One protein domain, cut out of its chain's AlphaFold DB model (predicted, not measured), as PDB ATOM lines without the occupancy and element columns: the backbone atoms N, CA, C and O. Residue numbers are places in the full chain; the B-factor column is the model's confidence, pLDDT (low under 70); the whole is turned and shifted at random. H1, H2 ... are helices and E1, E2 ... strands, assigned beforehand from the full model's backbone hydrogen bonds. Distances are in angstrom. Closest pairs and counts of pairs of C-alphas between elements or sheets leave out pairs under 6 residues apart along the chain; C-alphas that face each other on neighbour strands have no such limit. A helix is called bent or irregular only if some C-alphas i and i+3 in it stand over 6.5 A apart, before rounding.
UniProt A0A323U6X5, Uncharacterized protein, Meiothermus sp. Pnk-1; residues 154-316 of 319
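AT A GLANCE: This is residues 154 to 316 of the 319 residues of an uncharacterized protein of Meiothermus sp. Pnk-1 (UniProt A0A323U6X5). Two crossing helices, H3 and H6, pack together as the core, with the small sheet E1 E3 E2 covering one side of H3, H1 packed on another part of H3, and H8 crossing H6. Two strand hairpins, E4 with E5 and E6 with E7, lie toward the other end of the long axis from H1. The printed part has 163 residues, with eight named helices and seven named strands in the order H1 H2 E1 E2 E3 H3 H4 E4 E5 H5 E6 E7 H6 H7 H8; the class is mixed, helices and strands, and so is the direction in the sheet E1 E3 E2. The whole is compact, with a radius of gyration of the C-alphas of 15.6 A and spans of 44 by 34 by 33 A.

HOW THE PARTS SIT: In the largest sheet E3, residues 197 to 200, is the inner strand. E1, residues 181 to 184, is its parallel neighbour, with N 183 and O 198 within hydrogen-bond range at 2.8 A. E2, residues 192 to 194, forms an antiparallel hairpin with E3, with N 199 and O 192 at 2.8 A. H3, residues 206 to 220, is on this sheet, over E3 and E2, at a height over the sheet of 8.6 A: two layers, a helix on one face of a sheet. The hub is H6, residues 282 to 294, touching five helices; it touches H3 closest at the C-alphas of Gly 214 and Ser 286, 4.0 A, at 38 degrees, only just steep, opposite ways. H1, residues 154 to 169, touches H3 at the C-alphas of Gly 162 and Pro 206, 4.2 A. H8, residues 304 to 314, touches H6 about perpendicular, at 83 degrees, with the C-alphas of Gly 288 and Val 310 closest, 6.0 A. H4, residues 224 to 236, only just touches H8, with 3 pairs of C-alphas within 8 A, the closest Ala 224 and Leu 313, 6.5 A. H7, residues 296 to 302, touches H8 only at the corner, and only just, with 3 such pairs, the closest Ala 300 and Phe 307, 5.5 A. H5, residues 262 to 265, touches H6 at the C-alphas of Val 264 and Glu 283, 5.0 A. E4, residues 242 to 246, and E5, residues 249 to 254, form a hairpin, with N 244 and O 252 at 2.8 A. E6, residues 268 to 272, and E7, residues 275 to 279, form another, with N 270 and O 277 at 2.8 A. H2, residues 172 to 175, touches no helix. In H1, H3, H4, H7 and H8 every O i to N i+4 pair is within hydrogen-bond range, in H6 8 of 9, and H2 and H5 are too short for such a pair.

IN THESE COORDINATES: H1 runs 23.2 A from C-alpha 154 at (352.529, 311.722, 590.610), H3 20.8 A and H6 19.5 A. H6 is irregular: C-alphas 282 and 285 are 7.2 A apart. E1 begins at C-alpha 181, (354.014, 321.907, 573.639), and H8 ends at C-alpha 314, (356.262, 305.505, 563.322).

THE WHOLE: The two C-alphas farthest apart, of Asp 154 and Gly 274, are 46.5 A apart. The printed part has no cut and no long link. Residue 155 alone has a pLDDT under 70.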
ATOM      1  N   ASP A 154     353.209 312.899 591.154       72.62
ATOM      2  CA  ASP A 154     352.529 311.722 590.610       72.62
ATOM      3  C   ASP A 154     351.805 312.026 589.290       72.62
ATOM      4  O   ASP A 154     351.727 311.171 588.408       72.62
ATOM      5  N   GLN A 155     351.330 313.260 589.145       68.94
ATOM      6  CA  GLN A 155     350.611 313.758 587.983       68.94
ATOM      7  C   GLN A 155     351.553 314.042 586.815       68.94
ATOM      8  O   GLN A 155     351.342 313.532 585.715       68.94
ATOM      9  N   ARG A 156     352.661 314.748 587.073       77.81
ATOM     10  CA  ARG A 156     353.737 314.946 586.089       77.81
ATOM     11  C   ARG A 156     354.241 313.607 585.544       77.81
ATOM     12  O   ARG A 156     354.474 313.466 584.347       77.81
ATOM     13  N   ASN A 157     354.361 312.608 586.418       82.62
ATOM     14  CA  ASN A 157     354.819 311.274 586.043       82.62
ATOM     15  C   ASN A 157     353.849 310.541 585.101       82.62
ATOM     16  O   ASN A 157     354.301 309.701 584.330       82.62
ATOM     17  N   ARG A 158     352.536 310.826 585.125       82.31
ATOM     18  CA  ARG A 158     351.583 310.224 584.173       82.31
ATOM     19  C   ARG A 158     351.757 310.794 582.772       82.31
ATOM     20  O   ARG A 158     351.922 310.026 581.829       82.31
ATOM     21  N   THR A 159     351.797 312.118 582.649       83.56
ATOM     22  CA  THR A 159     352.012 312.778 581.356       83.56
ATOM     23  C   THR A 159     353.354 312.392 580.744       83.56
ATOM     24  O   THR A 159     353.413 312.030 579.571       83.56
ATOM     25  N   LEU A 160     354.420 312.377 581.554       85.50
ATOM     26  CA  LEU A 160     355.746 311.965 581.096       85.50
ATOM     27  C   LEU A 160     355.764 310.525 580.580       85.50
ATOM     28  O   LEU A 160     356.408 310.280 579.575       85.50
ATOM     29  N   LYS A 161     355.024 309.592 581.190       88.38
ATOM     30  CA  LYS A 161     354.964 308.203 580.705       88.38
ATOM     31  C   LYS A 161     354.361 308.073 579.308       88.38
ATOM     32  O   LYS A 161     354.865 307.284 578.519       88.38
ATOM     33  N   GLY A 162     353.278 308.798 579.018       89.19
ATOM     34  CA  GLY A 162     352.675 308.789 577.678       89.19
ATOM     35  C   GLY A 162     353.621 309.393 576.640       89.19
ATOM     36  O   GLY A 162     353.774 308.862 575.545       89.19
ATOM     37  N   PHE A 163     354.319 310.461 577.024       88.69
ATOM     38  CA  PHE A 163     355.315 311.114 576.184       88.69
ATOM     39  C   PHE A 163     356.557 310.249 575.926       88.69
ATOM     40  O   PHE A 163     356.933 310.063 574.773       88.69
ATOM     41  N   GLU A 164     357.177 309.704 576.978       87.81
ATOM     42  CA  GLU A 164     358.342 308.810 576.891       87.81
ATOM     43  C   GLU A 164     358.010 307.597 576.009       87.81
ATOM     44  O   GLU A 164     358.761 307.308 575.085       87.81
ATOM     45  N   PHE A 165     356.829 306.990 576.183       89.81
ATOM     46  CA  PHE A 165     356.357 305.904 575.323       89.81
ATOM     47  C   PHE A 165     356.355 306.268 573.833       89.81
ATOM     48  O   PHE A 165     356.869 305.507 573.019       89.81
ATOM     49  N   VAL A 166     355.778 307.417 573.454       90.69
ATOM     50  CA  VAL A 166     355.725 307.816 572.039       90.69
ATOM     51  C   VAL A 166     357.130 308.083 571.505       90.69
ATOM     52  O   VAL A 166     357.464 307.623 570.417       90.69
ATOM     53  N   CYS A 167     357.973 308.770 572.273       86.94
ATOM     54  CA  CYS A 167     359.352 309.049 571.878       86.94
ATOM     55  C   CYS A 167     360.182 307.773 571.679       86.94
ATOM     56  O   CYS A 167     360.974 307.719 570.743       86.94
ATOM     57  N   ASP A 168     359.966 306.742 572.498       85.38
ATOM     58  CA  ASP A 168     360.660 305.455 572.374       85.38
ATOM     59  C   ASP A 168     360.214 304.649 571.137       85.38
ATOM     60  O   ASP A 168     360.948 303.781 570.663       85.38
ATOM     61  N   LEU A 169     359.020 304.927 570.598       85.81
ATOM     62  CA  LEU A 169     358.477 304.246 569.416       85.81
ATOM     63  C   LEU A 169     358.825 304.915 568.085       85.81
ATOM     64  O   LEU A 169     358.843 304.252 567.046       85.81
ATOM     65  N   VAL A 170     359.017 306.231 568.088       86.38
ATOM     66  CA  VAL A 170     359.171 307.022 566.866       86.38
ATOM     67  C   VAL A 170     360.626 306.975 566.394       86.38
ATOM     68  O   VAL A 170     361.560 307.180 567.165       86.38
ATOM     69  N   SER A 171     360.835 306.735 565.097       81.88
ATOM     70  CA  SER A 171     362.180 306.753 564.508       81.88
ATOM     71  C   SER A 171     362.866 308.120 564.684       81.88
ATOM     72  O   SER A 171     362.194 309.155 564.669       81.88
ATOM     73  N   PRO A 172     364.210 308.183 564.748       79.19
ATOM     74  CA  PRO A 172     364.938 309.452 564.877       79.19
ATOM     75  C   PRO A 172     364.568 310.470 563.805       79.19
ATOM     76  O   PRO A 172     364.390 311.642 564.106       79.19
ATOM     77  N   LYS A 173     364.386 309.997 562.568       74.44
ATOM     78  CA  LYS A 173     363.982 310.822 561.430       74.44
ATOM     79  C   LYS A 173     362.626 311.492 561.662       74.44
ATOM     80  O   LYS A 173     362.446 312.645 561.299       74.44
ATOM     81  N   ALA A 174     361.669 310.790 562.265       73.38
ATOM     82  CA  ALA A 174     360.382 311.383 562.618       73.38
ATOM     83  C   ALA A 174     360.493 312.309 563.848       73.38
ATOM     84  O   ALA A 174     359.800 313.324 563.907       73.38
ATOM     85  N   LEU A 175     361.419 312.031 564.776       79.00
ATOM     86  CA  LEU A 175     361.721 312.914 565.908       79.00
ATOM     87  C   LEU A 175     362.401 314.233 565.503       79.00
ATOM     88  O   LEU A 175     362.243 315.218 566.217       79.00
ATOM     89  N   GLU A 176     363.094 314.303 564.359       77.12
ATOM     90  CA  GLU A 176     363.690 315.555 563.847       77.12
ATOM     91  C   GLU A 176     362.655 316.674 563.652       77.12
ATOM     92  O   GLU A 176     362.982 317.855 563.775       77.12
ATOM     93  N   TYR A 177     361.400 316.310 563.385       71.44
ATOM     94  CA  TYR A 177     360.289 317.247 563.212       71.44
ATOM     95  C   TYR A 177     359.470 317.439 564.491       71.44
ATOM     96  O   TYR A 177     358.576 318.284 564.530       71.44
ATOM     97  N   PHE A 178     359.750 316.658 565.537       78.75
ATOM     98  CA  PHE A 178     358.905 316.547 566.715       78.75
ATOM     99  C   PHE A 178     359.157 317.686 567.702       78.75
ATOM    100  O   PHE A 178     359.992 317.606 568.601       78.75
ATOM    101  N   SER A 179     358.392 318.763 567.538       80.88
ATOM    102  CA  SER A 179     358.254 319.818 568.537       80.88
ATOM    103  C   SER A 179     356.809 319.849 569.016       80.88
ATOM    104  O   SER A 179     355.898 320.101 568.229       80.88
ATOM    105  N   VAL A 180     356.598 319.568 570.303       85.31
ATOM    106  CA  VAL A 180     355.268 319.583 570.911       85.31
ATOM    107  C   VAL A 180     355.272 320.356 572.217       85.31
ATOM    108  O   VAL A 180     356.120 320.157 573.084       85.31
ATOM    109  N   SER A 181     354.291 321.243 572.365       86.19
ATOM    110  CA  SER A 181     354.014 321.907 573.639       86.19
ATOM    111  C   SER A 181     352.953 321.135 574.417       86.19
ATOM    112  O   SER A 181     351.926 320.763 573.856       86.19
ATOM    113  N   ILE A 182     353.157 320.948 575.718       85.12
ATOM    114  CA  ILE A 182     352.131 320.404 576.616       85.12
ATOM    115  C   ILE A 182     351.494 321.578 577.345       85.12
ATOM    116  O   ILE A 182     352.183 322.330 578.031       85.12
ATOM    117  N   ARG A 183     350.182 321.749 577.188       87.25
ATOM    118  CA  ARG A 183     349.423 322.844 577.794       87.25
ATOM    119  C   ARG A 183     348.319 322.289 578.695       87.25
ATOM    120  O   ARG A 183     347.735 321.257 578.369       87.25
ATOM    121  N   PRO A 184     348.010 322.955 579.819       86.94
ATOM    122  CA  PRO A 184     346.858 322.588 580.620       86.94
ATOM    123  C   PRO A 184     345.567 322.951 579.875       86.94
ATOM    124  O   PRO A 184     345.493 324.003 579.235       86.94
ATOM    125  N   ARG A 185     344.540 322.111 580.000       90.12
ATOM    126  CA  ARG A 185     343.150 322.442 579.636       90.12
ATOM    127  C   ARG A 185     342.283 322.628 580.878       90.12
ATOM    128  O   ARG A 185     342.697 322.286 581.987       90.12
ATOM    129  N   THR A 186     341.070 323.142 580.696       86.38
ATOM    130  CA  THR A 186     340.060 323.101 581.763       86.38
ATOM    131  C   THR A 186     339.539 321.665 581.948       86.38
ATOM    132  O   THR A 186     339.490 320.907 580.972       86.38
ATOM    133  N   PRO A 187     339.159 321.239 583.171       80.44
ATOM    134  CA  PRO A 187     338.611 319.899 583.399       80.44
ATOM    135  C   PRO A 187     337.359 319.580 582.568       80.44
ATOM    136  O   PRO A 187     337.092 318.410 582.305       80.44
ATOM    137  N   GLU A 188     336.605 320.603 582.155       85.38
ATOM    138  CA  GLU A 188     335.384 320.489 581.354       85.38
ATOM    139  C   GLU A 188     335.647 320.254 579.858       85.38
ATOM    140  O   GLU A 188     334.779 319.737 579.153       85.38
ATOM    141  N   GLU A 189     336.822 320.635 579.358       86.62
ATOM    142  CA  GLU A 189     337.223 320.402 577.970       86.62
ATOM    143  C   GLU A 189     337.696 318.962 577.782       86.62
ATOM    144  O   GLU A 189     338.338 318.396 578.656       86.62
ATOM    145  N   SER A 190     337.441 318.350 576.628       87.94
ATOM    146  CA  SER A 190     338.109 317.087 576.300       87.94
ATOM    147  C   SER A 190     339.597 317.327 575.992       87.94
ATOM    148  O   SER A 190     339.952 318.418 575.517       87.94
ATOM    149  N   PRO A 191     340.466 316.328 576.234       90.00
ATOM    150  CA  PRO A 191     341.812 316.307 575.672       90.00
ATOM    151  C   PRO A 191     341.764 316.577 574.167       90.00
ATOM    152  O   PRO A 191     340.808 316.173 573.498       90.00
ATOM    153  N   HIS A 192     342.715 317.365 573.674       92.38
ATOM    154  CA  HIS A 192     342.801 317.676 572.252       92.38
ATOM    155  C   HIS A 192     344.194 318.165 571.847       92.38
ATOM    156  O   HIS A 192     344.962 318.699 572.653       92.38
ATOM    157  N   GLN A 193     344.472 318.082 570.550       93.50
ATOM    158  CA  GLN A 193     345.618 318.698 569.899       93.50
ATOM    159  C   GLN A 193     345.199 319.968 569.150       93.50
ATOM    160  O   GLN A 193     344.129 320.039 568.539       93.50
ATOM    161  N   ARG A 194     346.055 320.994 569.190       89.19
ATOM    162  CA  ARG A 194     345.912 322.210 568.384       89.19
ATOM    163  C   ARG A 194     347.254 322.908 568.189       89.19
ATOM    164  O   ARG A 194     347.965 323.153 569.156       89.19
ATOM    165  N   GLU A 195     347.550 323.303 566.948       87.81
ATOM    166  CA  GLU A 195     348.706 324.155 566.604       87.81
ATOM    167  C   GLU A 195     350.046 323.592 567.134       87.81
ATOM    168  O   GLU A 195     350.873 324.325 567.666       87.81
ATOM    169  N   GLY A 196     350.244 322.270 567.029       84.69
ATOM    170  CA  GLY A 196     351.462 321.604 567.516       84.69
ATOM    171  C   GLY A 196     351.559 321.499 569.045       84.69
ATOM    172  O   GLY A 196     352.604 321.138 569.576       84.69
ATOM    173  N   ALA A 197     350.484 321.801 569.772       88.56
ATOM    174  CA  ALA A 197     350.382 321.585 571.208       88.56
ATOM    175  C   ALA A 197     349.335 320.516 571.526       88.56
ATOM    176  O   ALA A 197     348.323 320.409 570.831       88.56
ATOM    177  N   ILE A 198     349.556 319.774 572.608       92.44
ATOM    178  CA  ILE A 198     348.534 318.931 573.227       92.44
ATOM    179  C   ILE A 198     348.011 319.609 574.489       92.44
ATOM    180  O   ILE A 198     348.768 320.214 575.252       92.44
ATOM    181  N   TYR A 199     346.706 319.511 574.691       92.00
ATOM    182  CA  TYR A 199     345.976 320.118 575.787       92.00
ATOM    183  C   TYR A 199     345.427 319.009 576.676       92.00
ATOM    184  O   TYR A 199     344.462 318.337 576.319       92.00
ATOM    185  N   VAL A 200     346.068 318.800 577.823       91.00
ATOM    186  CA  VAL A 200     345.788 317.683 578.738       91.00
ATOM    187  C   VAL A 200     345.757 318.170 580.182       91.00
ATOM    188  O   VAL A 200     346.295 319.232 580.505       91.00
ATOM    189  N   THR A 201     345.121 317.412 581.068       86.44
ATOM    190  CA  THR A 201     345.179 317.633 582.514       86.44
ATOM    191  C   THR A 201     345.973 316.527 583.201       86.44
ATOM    192  O   THR A 201     346.168 315.440 582.659       86.44
ATOM    193  N   PRO A 202     346.431 316.774 584.433       78.69
ATOM    194  CA  PRO A 202     346.989 315.752 585.308       78.69
ATOM    195  C   PRO A 202     346.207 314.453 585.475       78.69
ATOM    196  O   PRO A 202     346.782 313.416 585.822       78.69
ATOM    197  N   GLU A 203     344.888 314.520 585.360       85.12
ATOM    198  CA  GLU A 203     343.973 313.397 585.534       85.12
ATOM    199  C   GLU A 203     343.882 312.527 584.282       85.12
ATOM    200  O   GLU A 203     343.424 311.389 584.386       85.12
ATOM    201  N   ASP A 204     344.349 313.028 583.134       88.25
ATOM    202  CA  ASP A 204     344.370 312.264 581.897       88.25
ATOM    203  C   ASP A 204     345.305 311.058 582.019       88.25
ATOM    204  O   ASP A 204     346.364 311.080 582.667       88.25
ATOM    205  N   PHE A 205     344.886 309.962 581.394       91.44
ATOM    206  CA  PHE A 205     345.674 308.746 581.391       91.44
ATOM    207  C   PHE A 205     346.889 308.908 580.470       91.44
ATOM    208  O   PHE A 205     346.831 309.622 579.470       91.44
ATOM    209  N   PRO A 206     348.001 308.210 580.751       91.88
ATOM    210  CA  PRO A 206     349.133 308.180 579.830       91.88
ATOM    211  C   PRO A 206     348.759 307.758 578.395       91.88
ATOM    212  O   PRO A 206     349.339 308.286 577.451       91.88
ATOM    213  N   SER A 207     347.775 306.863 578.227       93.50
ATOM    214  CA  SER A 207     347.243 306.460 576.915       93.50
ATOM    215  C   SER A 207     346.570 307.625 576.186       93.50
ATOM    216  O   SER A 207     346.831 307.838 575.009       93.50
ATOM    217  N   THR A 208     345.808 308.455 576.903       93.88
ATOM    218  CA  THR A 208     345.236 309.708 576.387       93.88
ATOM    219  C   THR A 208     346.325 310.680 575.934       93.88
ATOM    220  O   THR A 208     346.220 311.289 574.879       93.88
ATOM    221  N   VAL A 209     347.421 310.804 576.684       93.44
ATOM    222  CA  VAL A 209     348.556 311.634 576.248       93.44
ATOM    223  C   VAL A 209     349.176 311.075 574.965       93.44
ATOM    224  O   VAL A 209     349.447 311.837 574.040       93.44
ATOM    225  N   ALA A 210     349.358 309.755 574.876       95.19
ATOM    226  CA  ALA A 210     349.861 309.103 573.670       95.19
ATOM    227  C   ALA A 210     348.920 309.304 572.460       95.19
ATOM    228  O   ALA A 210     349.400 309.560 571.357       95.19
ATOM    229  N   HIS A 211     347.600 309.280 572.680       96.94
ATOM    230  CA  HIS A 211     346.580 309.605 571.677       96.94
ATOM    231  C   HIS A 211     346.781 311.014 571.106       96.94
ATOM    232  O   HIS A 211     346.931 311.179 569.893       96.94
ATOM    233  N   GLU A 212     346.852 312.029 571.973       96.06
ATOM    234  CA  GLU A 212     347.005 313.424 571.538       96.06
ATOM    235  C   GLU A 212     348.336 313.661 570.812       96.06
ATOM    236  O   GLU A 212     348.397 314.383 569.813       96.06
ATOM    237  N   LEU A 213     349.413 313.010 571.263       94.19
ATOM    238  CA  LEU A 213     350.694 313.030 570.552       94.19
ATOM    239  C   LEU A 213     350.598 312.369 569.174       94.19
ATOM    240  O   LEU A 213     351.277 312.802 568.245       94.19
ATOM    241  N   GLY A 214     349.729 311.375 569.001       95.50
ATOM    242  CA  GLY A 214     349.458 310.782 567.698       95.50
ATOM    243  C   GLY A 214     348.848 311.757 566.695       95.50
ATOM    244  O   GLY A 214     349.207 311.711 565.519       95.50
ATOM    245  N   HIS A 215     348.010 312.698 567.140       95.81
ATOM    246  CA  HIS A 215     347.556 313.793 566.277       95.81
ATOM    247  C   HIS A 215     348.699 314.734 565.887       95.81
ATOM    248  O   HIS A 215     348.768 315.165 564.740       95.81
ATOM    249  N   VAL A 216     349.623 315.025 566.809       93.00
ATOM    250  CA  VAL A 216     350.815 315.827 566.492       93.00
ATOM    251  C   VAL A 216     351.686 315.113 565.453       93.00
ATOM    252  O   VAL A 216     352.064 315.717 564.456       93.00
ATOM    253  N   LEU A 217     351.952 313.817 565.634       91.94
ATOM    254  CA  LEU A 217     352.732 313.019 564.681       91.94
ATOM    255  C   LEU A 217     352.071 312.922 563.304       91.94
ATOM    256  O   LEU A 217     352.777 312.950 562.300       91.94
ATOM    257  N   HIS A 218     350.741 312.846 563.247       94.00
ATOM    258  CA  HIS A 218     349.991 312.846 561.989       94.00
ATOM    259  C   HIS A 218     350.321 314.094 561.158       94.00
ATOM    260  O   HIS A 218     350.589 313.990 559.963       94.00
ATOM    261  N   ASP A 219     350.363 315.263 561.798       90.75
ATOM    262  CA  ASP A 219     350.652 316.524 561.114       90.75
ATOM    263  C   ASP A 219     352.153 316.685 560.770       90.75
ATOM    264  O   ASP A 219     352.491 317.443 559.860       90.75
ATOM    265  N   LEU A 220     353.055 315.995 561.483       89.06
ATOM    266  CA  LEU A 220     354.508 316.186 561.369       89.06
ATOM    267  C   LEU A 220     355.231 315.165 560.487       89.06
ATOM    268  O   LEU A 220     356.236 315.517 559.870       89.06
ATOM    269  N   ILE A 221     354.778 313.910 560.437       88.25
ATOM    270  CA  ILE A 221     355.451 312.862 559.662       88.25
ATOM    271  C   ILE A 221     355.197 313.104 558.163       88.25
ATOM    272  O   ILE A 221     354.044 313.049 557.721       88.25
ATOM    273  N   PRO A 222     356.246 313.318 557.343       89.25
ATOM    274  CA  PRO A 222     356.073 313.490 555.904       89.25
ATOM    275  C   PRO A 222     355.392 312.270 555.268       89.25
ATOM    276  O   PRO A 222     355.802 311.135 555.511       89.25
ATOM    277  N   GLY A 223     354.356 312.497 554.455       91.75
ATOM    278  CA  GLY A 223     353.612 311.432 553.769       91.75
ATOM    279  C   GLY A 223     352.575 310.695 554.631       91.75
ATOM    280  O   GLY A 223     351.883 309.804 554.133       91.75
ATOM    281  N   ALA A 224     352.455 311.025 555.926       93.19
ATOM    282  CA  ALA A 224     351.526 310.329 556.815       93.19
ATOM    283  C   ALA A 224     350.062 310.561 556.429       93.19
ATOM    284  O   ALA A 224     349.305 309.594 556.363       93.19
ATOM    285  N   ASN A 225     349.678 311.807 556.126       95.00
ATOM    286  CA  ASN A 225     348.317 312.145 555.698       95.00
ATOM    287  C   ASN A 225     347.897 311.318 554.473       95.00
ATOM    288  O   ASN A 225     346.821 310.726 554.461       95.00
ATOM    289  N   GLU A 226     348.755 311.241 553.457       95.56
ATOM    290  CA  GLU A 226     348.486 310.526 552.213       95.56
ATOM    291  C   GLU A 226     348.307 309.024 552.457       95.56
ATOM    292  O   GLU A 226     347.298 308.458 552.032       95.56
ATOM    293  N   ARG A 227     349.221 308.382 553.204       95.75
ATOM    294  CA  ARG A 227     349.108 306.947 553.528       95.75
ATOM    295  C   ARG A 227     347.907 306.640 554.414       95.75
ATOM    296  O   ARG A 227     347.257 305.616 554.214       95.75
ATOM    297  N   ILE A 228     347.603 307.501 555.385       97.00
ATOM    298  CA  ILE A 228     346.434 307.339 556.255       97.00
ATOM    299  C   ILE A 228     345.152 307.436 555.434       97.00
ATOM    300  O   ILE A 228     344.271 306.596 555.599       97.00
ATOM    301  N   LEU A 229     345.042 308.421 554.540       96.50
ATOM    302  CA  LEU A 229     343.865 308.581 553.688       96.50
ATOM    303  C   LEU A 229     343.722 307.428 552.695       96.50
ATOM    304  O   LEU A 229     342.622 306.902 552.548       96.50
ATOM    305  N   GLU A 230     344.809 306.988 552.058       96.38
ATOM    306  CA  GLU A 230     344.799 305.814 551.179       96.38
ATOM    307  C   GLU A 230     344.318 304.566 551.932       96.38
ATOM    308  O   GLU A 230     343.406 303.868 551.481       96.38
ATOM    309  N   TRP A 231     344.887 304.314 553.114       96.94
ATOM    310  CA  TRP A 231     344.483 303.210 553.978       96.94
ATOM    311  C   TRP A 231     343.012 303.320 554.391       96.94
ATOM    312  O   TRP A 231     342.266 302.350 554.270       96.94
ATOM    313  N   TYR A 232     342.578 304.507 554.819       96.75
ATOM    314  CA  TYR A 232     341.215 304.762 555.276       96.75
ATOM    315  C   TYR A 232     340.210 304.530 554.147       96.75
ATOM    316  O   TYR A 232     339.228 303.814 554.336       96.75
ATOM    317  N   HIS A 233     340.463 305.077 552.956       95.81
ATOM    318  CA  HIS A 233     339.597 304.887 551.795       95.81
ATOM    319  C   HIS A 233     339.525 303.425 551.373       95.81
ATOM    320  O   HIS A 233     338.432 302.924 551.130       95.81
ATOM    321  N   ARG A 234     340.659 302.715 551.348       96.19
ATOM    322  CA  ARG A 234     340.683 301.277 551.057       96.19
ATOM    323  C   ARG A 234     339.845 300.479 552.057       96.19
ATOM    324  O   ARG A 234     339.095 299.603 551.645       96.19
ATOM    325  N   ARG A 235     339.974 300.768 553.356       95.44
ATOM    326  CA  ARG A 235     339.242 300.077 554.432       95.44
ATOM    327  C   ARG A 235     337.745 300.361 554.421       95.44
ATOM    328  O   ARG A 235     336.959 299.498 554.778       95.44
ATOM    329  N   THR A 236     337.352 301.562 554.009       95.50
ATOM    330  CA  THR A 236     335.961 302.032 554.096       95.50
ATOM    331  C   THR A 236     335.236 302.065 552.752       95.50
ATOM    332  O   THR A 236     334.113 302.554 552.691       95.50
ATOM    333  N   ALA A 237     335.841 301.533 551.683       94.44
ATOM    334  CA  ALA A 237     335.318 301.615 550.317       94.44
ATOM    335  C   ALA A 237     333.893 301.052 550.164       94.44
ATOM    336  O   ALA A 237     333.093 301.610 549.414       94.44
ATOM    337  N   ASP A 238     333.575 299.987 550.904       92.44
ATOM    338  CA  ASP A 238     332.275 299.305 550.862       92.44
ATOM    339  C   ASP A 238     331.340 299.718 552.017       92.44
ATOM    340  O   ASP A 238     330.254 299.156 552.189       92.44
ATOM    341  N   SER A 239     331.744 300.712 552.811       91.12
ATOM    342  CA  SER A 239     331.013 301.183 553.986       91.12
ATOM    343  C   SER A 239     330.348 302.530 553.726       91.12
ATOM    344  O   SER A 239     330.862 303.390 553.018       91.12
ATOM    345  N   SER A 240     329.181 302.738 554.334       92.00
ATOM    346  CA  SER A 240     328.509 304.042 554.342       92.00
ATOM    347  C   SER A 240     328.585 304.675 555.730       92.00
ATOM    348  O   SER A 240     328.430 303.945 556.713       92.00
ATOM    349  N   PRO A 241     328.746 306.007 555.844       94.62
ATOM    350  CA  PRO A 241     328.744 306.692 557.130       94.62
ATOM    351  C   PRO A 241     327.502 306.367 557.963       94.62
ATOM    352  O   PRO A 241     326.370 306.461 557.485       94.62
ATOM    353  N   THR A 242     327.702 306.040 559.237       94.88
ATOM    354  CA  THR A 242     326.625 305.801 560.206       94.88
ATOM    355  C   THR A 242     326.821 306.647 561.455       94.88
ATOM    356  O   THR A 242     327.937 307.043 561.794       94.88
ATOM    357  N   TRP A 243     325.719 306.954 562.138       94.12
ATOM    358  CA  TRP A 243     325.764 307.612 563.438       94.12
ATOM    359  C   TRP A 243     326.034 306.582 564.528       94.12
ATOM    360  O   TRP A 243     325.252 305.655 564.724       94.12
ATOM    361  N   ILE A 244     327.123 306.784 565.257       89.38
ATOM    362  CA  ILE A 244     327.510 305.978 566.403       89.38
ATOM    363  C   ILE A 244     327.166 306.761 567.657       89.38
ATOM    364  O   ILE A 244     327.644 307.874 567.861       89.38
ATOM    365  N   THR A 245     326.333 306.171 568.505       87.44
ATOM    366  CA  THR A 245     325.974 306.707 569.818       87.44
ATOM    367  C   THR A 245     326.470 305.751 570.889       87.44
ATOM    368  O   THR A 245     326.218 304.550 570.800       87.44
ATOM    369  N   THR A 246     327.136 306.275 571.912       79.06
ATOM    370  CA  THR A 246     327.510 305.505 573.106       79.06
ATOM    371  C   THR A 246     326.893 306.163 574.334       79.06
ATOM    372  O   THR A 246     326.474 307.317 574.267       79.06
ATOM    373  N   GLU A 247     326.845 305.460 575.465       79.25
ATOM    374  CA  GLU A 247     326.338 306.042 576.718       79.25
ATOM    375  C   GLU A 247     327.167 307.248 577.190       79.25
ATOM    376  O   GLU A 247     326.663 308.100 577.918       79.25
ATOM    377  N   SER A 248     328.437 307.324 576.780       74.38
ATOM    378  CA  SER A 248     329.408 308.296 577.291       74.38
ATOM    379  C   SER A 248     329.710 309.453 576.338       74.38
ATOM    380  O   SER A 248     330.358 310.405 576.761       74.38
ATOM    381  N   TRP A 249     329.252 309.402 575.081       70.56
ATOM    382  CA  TRP A 249     329.586 310.416 574.078       70.56
ATOM    383  C   TRP A 249     328.365 310.872 573.280       70.56
ATOM    384  O   TRP A 249     327.563 310.028 572.862       70.56
ATOM    385  N   PRO A 250     328.241 312.187 572.997       77.50
ATOM    386  CA  PRO A 250     327.300 312.651 571.990       77.50
ATOM    387  C   PRO A 250     327.597 311.924 570.678       77.50
ATOM    388  O   PRO A 250     328.759 311.673 570.349       77.50
ATOM    389  N   GLY A 251     326.541 311.534 569.963       87.38
ATOM    390  CA  GLY A 251     326.693 310.746 568.747       87.38
ATOM    391  C   GLY A 251     327.667 311.395 567.763       87.38
ATOM    392  O   GLY A 251     327.744 312.622 567.676       87.38
ATOM    393  N   TYR A 252     328.404 310.579 567.018       90.44
ATOM    394  CA  TYR A 252     329.313 311.028 565.964       90.44
ATOM    395  C   TYR A 252     329.102 310.211 564.693       90.44
ATOM    396  O   TYR A 252     328.637 309.075 564.747       90.44
ATOM    397  N   GLN A 253     329.435 310.789 563.540       93.38
ATOM    398  CA  GLN A 253     329.460 310.040 562.289       93.38
ATOM    399  C   GLN A 253     330.784 309.298 562.150       93.38
ATOM    400  O   GLN A 253     331.853 309.856 562.408       93.38
ATOM    401  N   ALA A 254     330.709 308.043 561.729       93.38
ATOM    402  CA  ALA A 254     331.868 307.237 561.398       93.38
ATOM    403  C   ALA A 254     331.529 306.264 560.273       93.38
ATOM    404  O   ALA A 254     330.382 305.826 560.146       93.38
ATOM    405  N   ASN A 255     332.533 305.895 559.486       90.88
ATOM    406  CA  ASN A 255     332.411 304.754 558.591       90.88
ATOM    407  C   ASN A 255     332.547 303.470 559.420       90.88
ATOM    408  O   ASN A 255     333.613 303.246 560.000       90.88
ATOM    409  N   PRO A 256     331.483 302.652 559.531       79.88
ATOM    410  CA  PRO A 256     331.569 301.384 560.223       79.88
ATOM    411  C   PRO A 256     332.405 300.435 559.364       79.88
ATOM    412  O   PRO A 256     332.086 300.168 558.209       79.88
ATOM    413  N   ASP A 257     333.483 299.935 559.935       84.44
ATOM    414  CA  ASP A 257     334.334 298.895 559.368       84.44
ATOM    415  C   ASP A 257     334.688 297.926 560.507       84.44
ATOM    416  O   ASP A 257     334.341 298.153 561.672       84.44
ATOM    417  N   HIS A 258     335.407 296.855 560.204       87.00
ATOM    418  CA  HIS A 258     336.012 295.937 561.161       87.00
ATOM    419  C   HIS A 258     337.204 296.549 561.919       87.00
ATOM    420  O   HIS A 258     338.120 295.830 562.317       87.00
ATOM    421  N   PHE A 259     337.197 297.869 562.139       93.38
ATOM    422  CA  PHE A 259     338.169 298.526 563.003       93.38
ATOM    423  C   PHE A 259     338.145 297.912 564.402       93.38
ATOM    424  O   PHE A 259     337.089 297.541 564.928       93.38
ATOM    425  N   PHE A 260     339.303 297.888 565.065       93.88
ATOM    426  CA  PHE A 260     339.352 297.463 566.465       93.88
ATOM    427  C   PHE A 260     338.489 298.357 567.379       93.88
ATOM    428  O   PHE A 260     338.021 297.885 568.422       93.88
ATOM    429  N   HIS A 261     338.273 299.618 566.987       93.38
ATOM    430  CA  HIS A 261     337.410 300.578 567.662       93.38
ATOM    431  C   HIS A 261     336.693 301.485 566.638       93.38
ATOM    432  O   HIS A 261     337.347 302.023 565.745       93.38
ATOM    433  N   PRO A 262     335.370 301.722 566.757       92.69
ATOM    434  CA  PRO A 262     334.601 302.490 565.769       92.69
ATOM    435  C   PRO A 262     335.079 303.935 565.576       92.69
ATOM    436  O   PRO A 262     334.930 304.504 564.496       92.69
ATOM    437  N   TYR A 263     335.668 304.528 566.614       94.19
ATOM    438  CA  TYR A 263     336.184 305.898 566.574       94.19
ATOM    439  C   TYR A 263     337.338 306.080 565.575       94.19
ATOM    440  O   TYR A 263     337.505 307.177 565.058       94.19
ATOM    441  N   VAL A 264     338.055 305.011 565.204       96.81
ATOM    442  CA  VAL A 264     339.046 305.036 564.107       96.81
ATOM    443  C   VAL A 264     338.406 305.527 562.800       96.81
ATOM    444  O   VAL A 264     339.013 306.269 562.030       96.81
ATOM    445  N   GLY A 265     337.141 305.157 562.580       95.81
ATOM    446  CA  GLY A 265     336.343 305.531 561.421       95.81
ATOM    447  C   GLY A 265     335.736 306.930 561.481       95.81
ATOM    448  O   GLY A 265     334.967 307.262 560.576       95.81
ATOM    449  N   ARG A 266     336.003 307.736 562.520       95.50
ATOM    450  CA  ARG A 266     335.317 309.014 562.757       95.50
ATOM    451  C   ARG A 266     335.489 309.990 561.592       95.50
ATOM    452  O   ARG A 266     336.585 310.194 561.074       95.50
ATOM    453  N   ILE A 267     334.377 310.623 561.223       95.62
ATOM    454  CA  ILE A 267     334.297 311.647 560.183       95.62
ATOM    455  C   ILE A 267     334.143 313.000 560.869       95.62
ATOM    456  O   ILE A 267     333.187 313.235 561.612       95.62
ATOM    457  N   TYR A 268     335.079 313.907 560.605       93.62
ATOM    458  CA  TYR A 268     334.984 315.290 561.053       93.62
ATOM    459  C   TYR A 268     334.475 316.171 559.923       93.62
ATOM    460  O   TYR A 268     335.018 316.146 558.824       93.62
ATOM    461  N   THR A 269     333.475 317.002 560.200       93.44
ATOM    462  CA  THR A 269     332.958 317.977 559.234       93.44
ATOM    463  C   THR A 269     333.210 319.394 559.725       93.44
ATOM    464  O   THR A 269     332.832 319.729 560.849       93.44
ATOM    465  N   ARG A 270     333.767 320.267 558.882       91.56
ATOM    466  CA  ARG A 270     333.883 321.706 559.164       91.56
ATOM    467  C   ARG A 270     333.202 322.509 558.072       91.56
ATOM    468  O   ARG A 270     333.452 322.292 556.891       91.56
ATOM    469  N   ARG A 271     332.384 323.488 558.462       94.00
ATOM    470  CA  ARG A 271     331.834 324.464 557.519       94.00
ATOM    471  C   ARG A 271     332.823 325.614 557.329       94.00
ATOM    472  O   ARG A 271     333.134 326.315 558.288       94.00
ATOM    473  N   VAL A 272     333.282 325.827 556.100       93.19
ATOM    474  CA  VAL A 272     334.145 326.949 555.706       93.19
ATOM    475  C   VAL A 272     333.439 327.694 554.579       93.19
ATOM    476  O   VAL A 272     333.114 327.108 553.553       93.19
ATOM    477  N   ASN A 273     333.120 328.975 554.791       93.69
ATOM    478  CA  ASN A 273     332.394 329.809 553.818       93.69
ATOM    479  C   ASN A 273     331.082 329.178 553.301       93.69
ATOM    480  O   ASN A 273     330.740 329.289 552.129       93.69
ATOM    481  N   GLY A 274     330.348 328.483 554.176       93.44
ATOM    482  CA  GLY A 274     329.094 327.806 553.820       93.44
ATOM    483  C   GLY A 274     329.258 326.408 553.213       93.44
ATOM    484  O   GLY A 274     328.278 325.668 553.176       93.44
ATOM    485  N   VAL A 275     330.471 326.008 552.828       92.38
ATOM    486  CA  VAL A 275     330.779 324.683 552.269       92.38
ATOM    487  C   VAL A 275     331.180 323.728 553.389       92.38
ATOM    488  O   VAL A 275     331.936 324.103 554.284       92.38
ATOM    489  N   ILE A 276     330.644 322.507 553.378       93.12
ATOM    490  CA  ILE A 276     331.024 321.453 554.324       93.12
ATOM    491  C   ILE A 276     332.253 320.733 553.766       93.12
ATOM    492  O   ILE A 276     332.220 320.237 552.646       93.12
ATOM    493  N   HIS A 277     333.317 320.686 554.560       92.56
ATOM    494  CA  HIS A 277     334.533 319.931 554.284       92.56
ATOM    495  C   HIS A 277     334.631 318.754 555.247       92.56
ATOM    496  O   HIS A 277     334.415 318.933 556.449       92.56
ATOM    497  N   GLU A 278     334.981 317.584 554.725       92.75
ATOM    498  CA  GLU A 278     335.233 316.376 555.504       92.75
ATOM    499  C   GLU A 278     336.733 316.201 555.752       92.75
ATOM    500  O   GLU A 278     337.551 316.400 554.855       92.75
ATOM    501  N   PHE A 279     337.085 315.822 556.976       92.75
ATOM    502  CA  PHE A 279     338.436 315.465 557.388       92.75
ATOM    503  C   PHE A 279     338.384 314.014 557.854       92.75
ATOM    504  O   PHE A 279     337.895 313.707 558.945       92.75
ATOM    505  N   LEU A 280     338.826 313.124 556.973       95.75
ATOM    506  CA  LEU A 280     338.839 311.681 557.183       95.75
ATOM    507  C   LEU A 280     340.183 311.250 557.775       95.75
ATOM    508  O   LEU A 280     341.181 311.957 557.657       95.75
ATOM    509  N   GLY A 281     340.208 310.095 558.436       95.81
ATOM    510  CA  GLY A 281     341.450 309.479 558.903       95.81
ATOM    511  C   GLY A 281     342.157 310.173 560.077       95.81
ATOM    512  O   GLY A 281     343.195 309.691 560.519       95.81
ATOM    513  N   ARG A 282     341.614 311.269 560.634       96.19
ATOM    514  CA  ARG A 282     342.244 312.016 561.748       96.19
ATOM    515  C   ARG A 282     342.517 311.149 562.982       96.19
ATOM    516  O   ARG A 282     343.518 311.392 563.648       96.19
ATOM    517  N   GLU A 283     341.682 310.134 563.216       97.31
ATOM    518  CA  GLU A 283     341.791 309.200 564.347       97.31
ATOM    519  C   GLU A 283     342.645 307.962 564.084       97.31
ATOM    520  O   GLU A 283     342.880 307.169 564.991       97.31
ATOM    521  N   VAL A 284     343.099 307.747 562.849       97.81
ATOM    522  CA  VAL A 284     343.783 306.499 562.495       97.81
ATOM    523  C   VAL A 284     345.101 306.385 563.256       97.81
ATOM    524  O   VAL A 284     345.335 305.379 563.921       97.81
ATOM    525  N   LEU A 285     345.956 307.407 563.221       97.31
ATOM    526  CA  LEU A 285     347.243 307.329 563.914       97.31
ATOM    527  C   LEU A 285     347.103 307.448 565.441       97.31
ATOM    528  O   LEU A 285     347.713 306.655 566.155       97.31
ATOM    529  N   SER A 286     346.284 308.380 565.942       97.56
ATOM    530  CA  SER A 286     346.089 308.609 567.385       97.56
ATOM    531  C   SER A 286     345.549 307.372 568.102       97.56
ATOM    532  O   SER A 286     346.177 306.891 569.045       97.56
ATOM    533  N   MET A 287     344.463 306.778 567.596       97.88
ATOM    534  CA  MET A 287     343.892 305.554 568.169       97.88
ATOM    535  C   MET A 287     344.840 304.361 568.057       97.88
ATOM    536  O   MET A 287     344.867 303.508 568.939       97.88
ATOM    537  N   GLY A 288     345.621 304.281 566.979       97.50
ATOM    538  CA  GLY A 288     346.617 303.229 566.807       97.50
ATOM    539  C   GLY A 288     347.730 303.290 567.856       97.50
ATOM    540  O   GLY A 288     348.091 302.269 568.437       97.50
ATOM    541  N   ILE A 289     348.247 304.489 568.135       96.31
ATOM    542  CA  ILE A 289     349.263 304.719 569.172       96.31
ATOM    543  C   ILE A 289     348.691 304.461 570.569       96.31
ATOM    544  O   ILE A 289     349.345 303.819 571.389       96.31
ATOM    545  N   GLU A 290     347.461 304.901 570.832       95.94
ATOM    546  CA  GLU A 290     346.759 304.597 572.081       95.94
ATOM    547  C   GLU A 290     346.620 303.080 572.284       95.94
ATOM    548  O   GLU A 290     346.976 302.553 573.336       95.94
ATOM    549  N   ALA A 291     346.209 302.345 571.248       95.19
ATOM    550  CA  ALA A 291     346.080 300.892 571.300       95.19
ATOM    551  C   ALA A 291     347.426 300.171 571.503       95.19
ATOM    552  O   ALA A 291     347.481 299.158 572.210       95.19
ATOM    553  N   LEU A 292     348.519 300.698 570.933       94.06
ATOM    554  CA  LEU A 292     349.877 300.222 571.222       94.06
ATOM    555  C   LEU A 292     350.262 300.445 572.690       94.06
ATOM    556  O   LEU A 292     350.935 299.591 573.261       94.06
ATOM    557  N   TYR A 293     349.841 301.561 573.294       91.88
ATOM    558  CA  TYR A 293     350.106 301.855 574.703       91.88
ATOM    559  C   TYR A 293     349.350 300.896 575.624       91.88
ATOM    560  O   TYR A 293     349.904 300.371 576.589       91.88
ATOM    561  N   GLU A 294     348.066 300.676 575.344       89.31
ATOM    562  CA  GLU A 294     347.191 299.914 576.232       89.31
ATOM    563  C   GLU A 294     347.448 298.407 576.167       89.31
ATOM    564  O   GLU A 294     347.585 297.752 577.205       89.31
ATOM    565  N   ASN A 295     347.477 297.838 574.958       89.62
ATOM    566  CA  ASN A 295     347.690 296.409 574.754       89.62
ATOM    567  C   ASN A 295     348.116 296.114 573.301       89.62
ATOM    568  O   ASN A 295     347.275 295.750 572.466       89.62
ATOM    569  N   PRO A 296     349.422 296.195 572.985       89.69
ATOM    570  CA  PRO A 296     349.898 296.085 571.607       89.69
ATOM    571  C   PRO A 296     349.650 294.691 571.011       89.69
ATOM    572  O   PRO A 296     349.435 294.566 569.809       89.69
ATOM    573  N   VAL A 297     349.605 293.640 571.841       88.44
ATOM    574  CA  VAL A 297     349.296 292.265 571.406       88.44
ATOM    575  C   VAL A 297     347.829 292.126 571.006       88.44
ATOM    576  O   VAL A 297     347.520 291.536 569.970       88.44
ATOM    577  N   ALA A 298     346.908 292.661 571.812       89.12
ATOM    578  CA  ALA A 298     345.488 292.635 571.473       89.12
ATOM    579  C   ALA A 298     345.211 293.454 570.206       89.12
ATOM    580  O   ALA A 298     344.472 292.987 569.341       89.12
ATOM    581  N   PHE A 299     345.845 294.622 570.063       94.00
ATOM    582  CA  PHE A 299     345.728 295.450 568.864       94.00
ATOM    583  C   PHE A 299     346.231 294.718 567.612       94.00
ATOM    584  O   PHE A 299     345.469 294.550 566.659       94.00
ATOM    585  N   ALA A 300     347.455 294.182 567.661       90.88
ATOM    586  CA  ALA A 300     348.070 293.411 566.579       90.88
ATOM    587  C   ALA A 300     347.206 292.247 566.075       90.88
ATOM    588  O   ALA A 300     347.238 291.916 564.889       90.88
ATOM    589  N   ARG A 301     346.463 291.598 566.976       90.88
ATOM    590  CA  ARG A 301     345.587 290.469 566.642       90.88
ATOM    591  C   ARG A 301     344.210 290.905 566.165       90.88
ATOM    592  O   ARG A 301     343.656 290.256 565.283       90.88
ATOM    593  N   LYS A 302     343.647 291.958 566.761       93.06
ATOM    594  CA  LYS A 302     342.283 292.417 566.475       93.06
ATOM    595  C   LYS A 302     342.195 293.188 565.161       93.06
ATOM    596  O   LYS A 302     341.241 292.977 564.424       93.06
ATOM    597  N   ASP A 303     343.174 294.042 564.868       95.50
ATOM    598  CA  ASP A 303     343.241 294.789 563.608       95.50
ATOM    599  C   ASP A 303     344.681 294.833 563.067       95.50
ATOM    600  O   ASP A 303     345.386 295.839 563.199       95.50
ATOM    601  N   PRO A 304     345.152 293.716 562.480       94.44
ATOM    602  CA  PRO A 304     346.518 293.596 561.986       94.44
ATOM    603  C   PRO A 304     346.882 294.642 560.918       94.44
ATOM    604  O   PRO A 304     348.012 295.123 560.905       94.44
ATOM    605  N   ASP A 305     345.952 295.007 560.034       95.12
ATOM    606  CA  ASP A 305     346.198 295.984 558.960       95.12
ATOM    607  C   ASP A 305     346.362 297.406 559.526       95.12
ATOM    608  O   ASP A 305     347.254 298.143 559.107       95.12
ATOM    609  N   HIS A 306     345.571 297.782 560.540       96.75
ATOM    610  CA  HIS A 306     345.772 299.052 561.248       96.75
ATOM    611  C   HIS A 306     347.096 299.062 562.024       96.75
ATOM    612  O   HIS A 306     347.852 300.030 561.942       96.75
ATOM    613  N   PHE A 307     347.418 297.969 562.719       95.19
ATOM    614  CA  PHE A 307     348.693 297.822 563.420       95.19
ATOM    615  C   PHE A 307     349.889 298.019 562.474       95.19
ATOM    616  O   PHE A 307     350.793 298.797 562.775       95.19
ATOM    617  N   ASP A 308     349.878 297.361 561.310       92.56
ATOM    618  CA  ASP A 308     350.962 297.462 560.326       92.56
ATOM    619  C   ASP A 308     351.125 298.889 559.795       92.56
ATOM    620  O   ASP A 308     352.256 299.372 559.683       92.56
ATOM    621  N   LEU A 309     350.013 299.582 559.507       95.19
ATOM    622  CA  LEU A 309     350.055 300.987 559.107       95.19
ATOM    623  C   LEU A 309     350.765 301.823 560.176       95.19
ATOM    624  O   LEU A 309     351.736 302.507 559.856       95.19
ATOM    625  N   VAL A 310     350.311 301.747 561.428       95.31
ATOM    626  CA  VAL A 310     350.832 302.564 562.537       95.31
ATOM    627  C   VAL A 310     352.329 302.334 562.719       95.31
ATOM    628  O   VAL A 310     353.090 303.299 562.732       95.31
ATOM    629  N   ILE A 311     352.775 301.075 562.775       91.81
ATOM    630  CA  ILE A 311     354.201 300.751 562.909       91.81
ATOM    631  C   ILE A 311     355.011 301.313 561.737       91.81
ATOM    632  O   ILE A 311     356.059 301.920 561.957       91.81
ATOM    633  N   SER A 312     354.516 301.179 560.503       90.44
ATOM    634  CA  SER A 312     355.221 301.700 559.327       90.44
ATOM    635  C   SER A 312     355.335 303.232 559.328       90.44
ATOM    636  O   SER A 312     356.364 303.773 558.925       90.44
ATOM    637  N   LEU A 313     354.316 303.946 559.825       91.31
ATOM    638  CA  LEU A 313     354.352 305.404 559.969       91.31
ATOM    639  C   LEU A 313     355.376 305.825 561.032       91.31
ATOM    640  O   LEU A 313     356.221 306.676 560.762       91.31
ATOM    641  N   LEU A 314     355.348 305.195 562.212       90.12
ATOM    642  CA  LEU A 314     356.262 305.505 563.322       90.12
ATOM    643  C   LEU A 314     357.733 305.240 562.962       90.12
ATOM    644  O   LEU A 314     358.626 305.986 563.372       90.12
ATOM    645  N   ARG A 315     357.984 304.228 562.126       86.88
ATOM    646  CA  ARG A 315     359.316 303.889 561.600       86.88
ATOM    647  C   ARG A 315     359.772 304.767 560.435       86.88
ATOM    648  O   ARG A 315     360.898 304.628 559.970       86.88
ATOM    649  N   GLY A 316     358.930 305.694 559.975       84.19
ATOM    650  CA  GLY A 316     359.266 306.587 558.869       84.19
ATOM    651  C   GLY A 316     359.289 305.895 557.503       84.19
ATOM    652  O   GLY A 316     359.854 306.442 556.562       84.19
TER     653      GLY A 316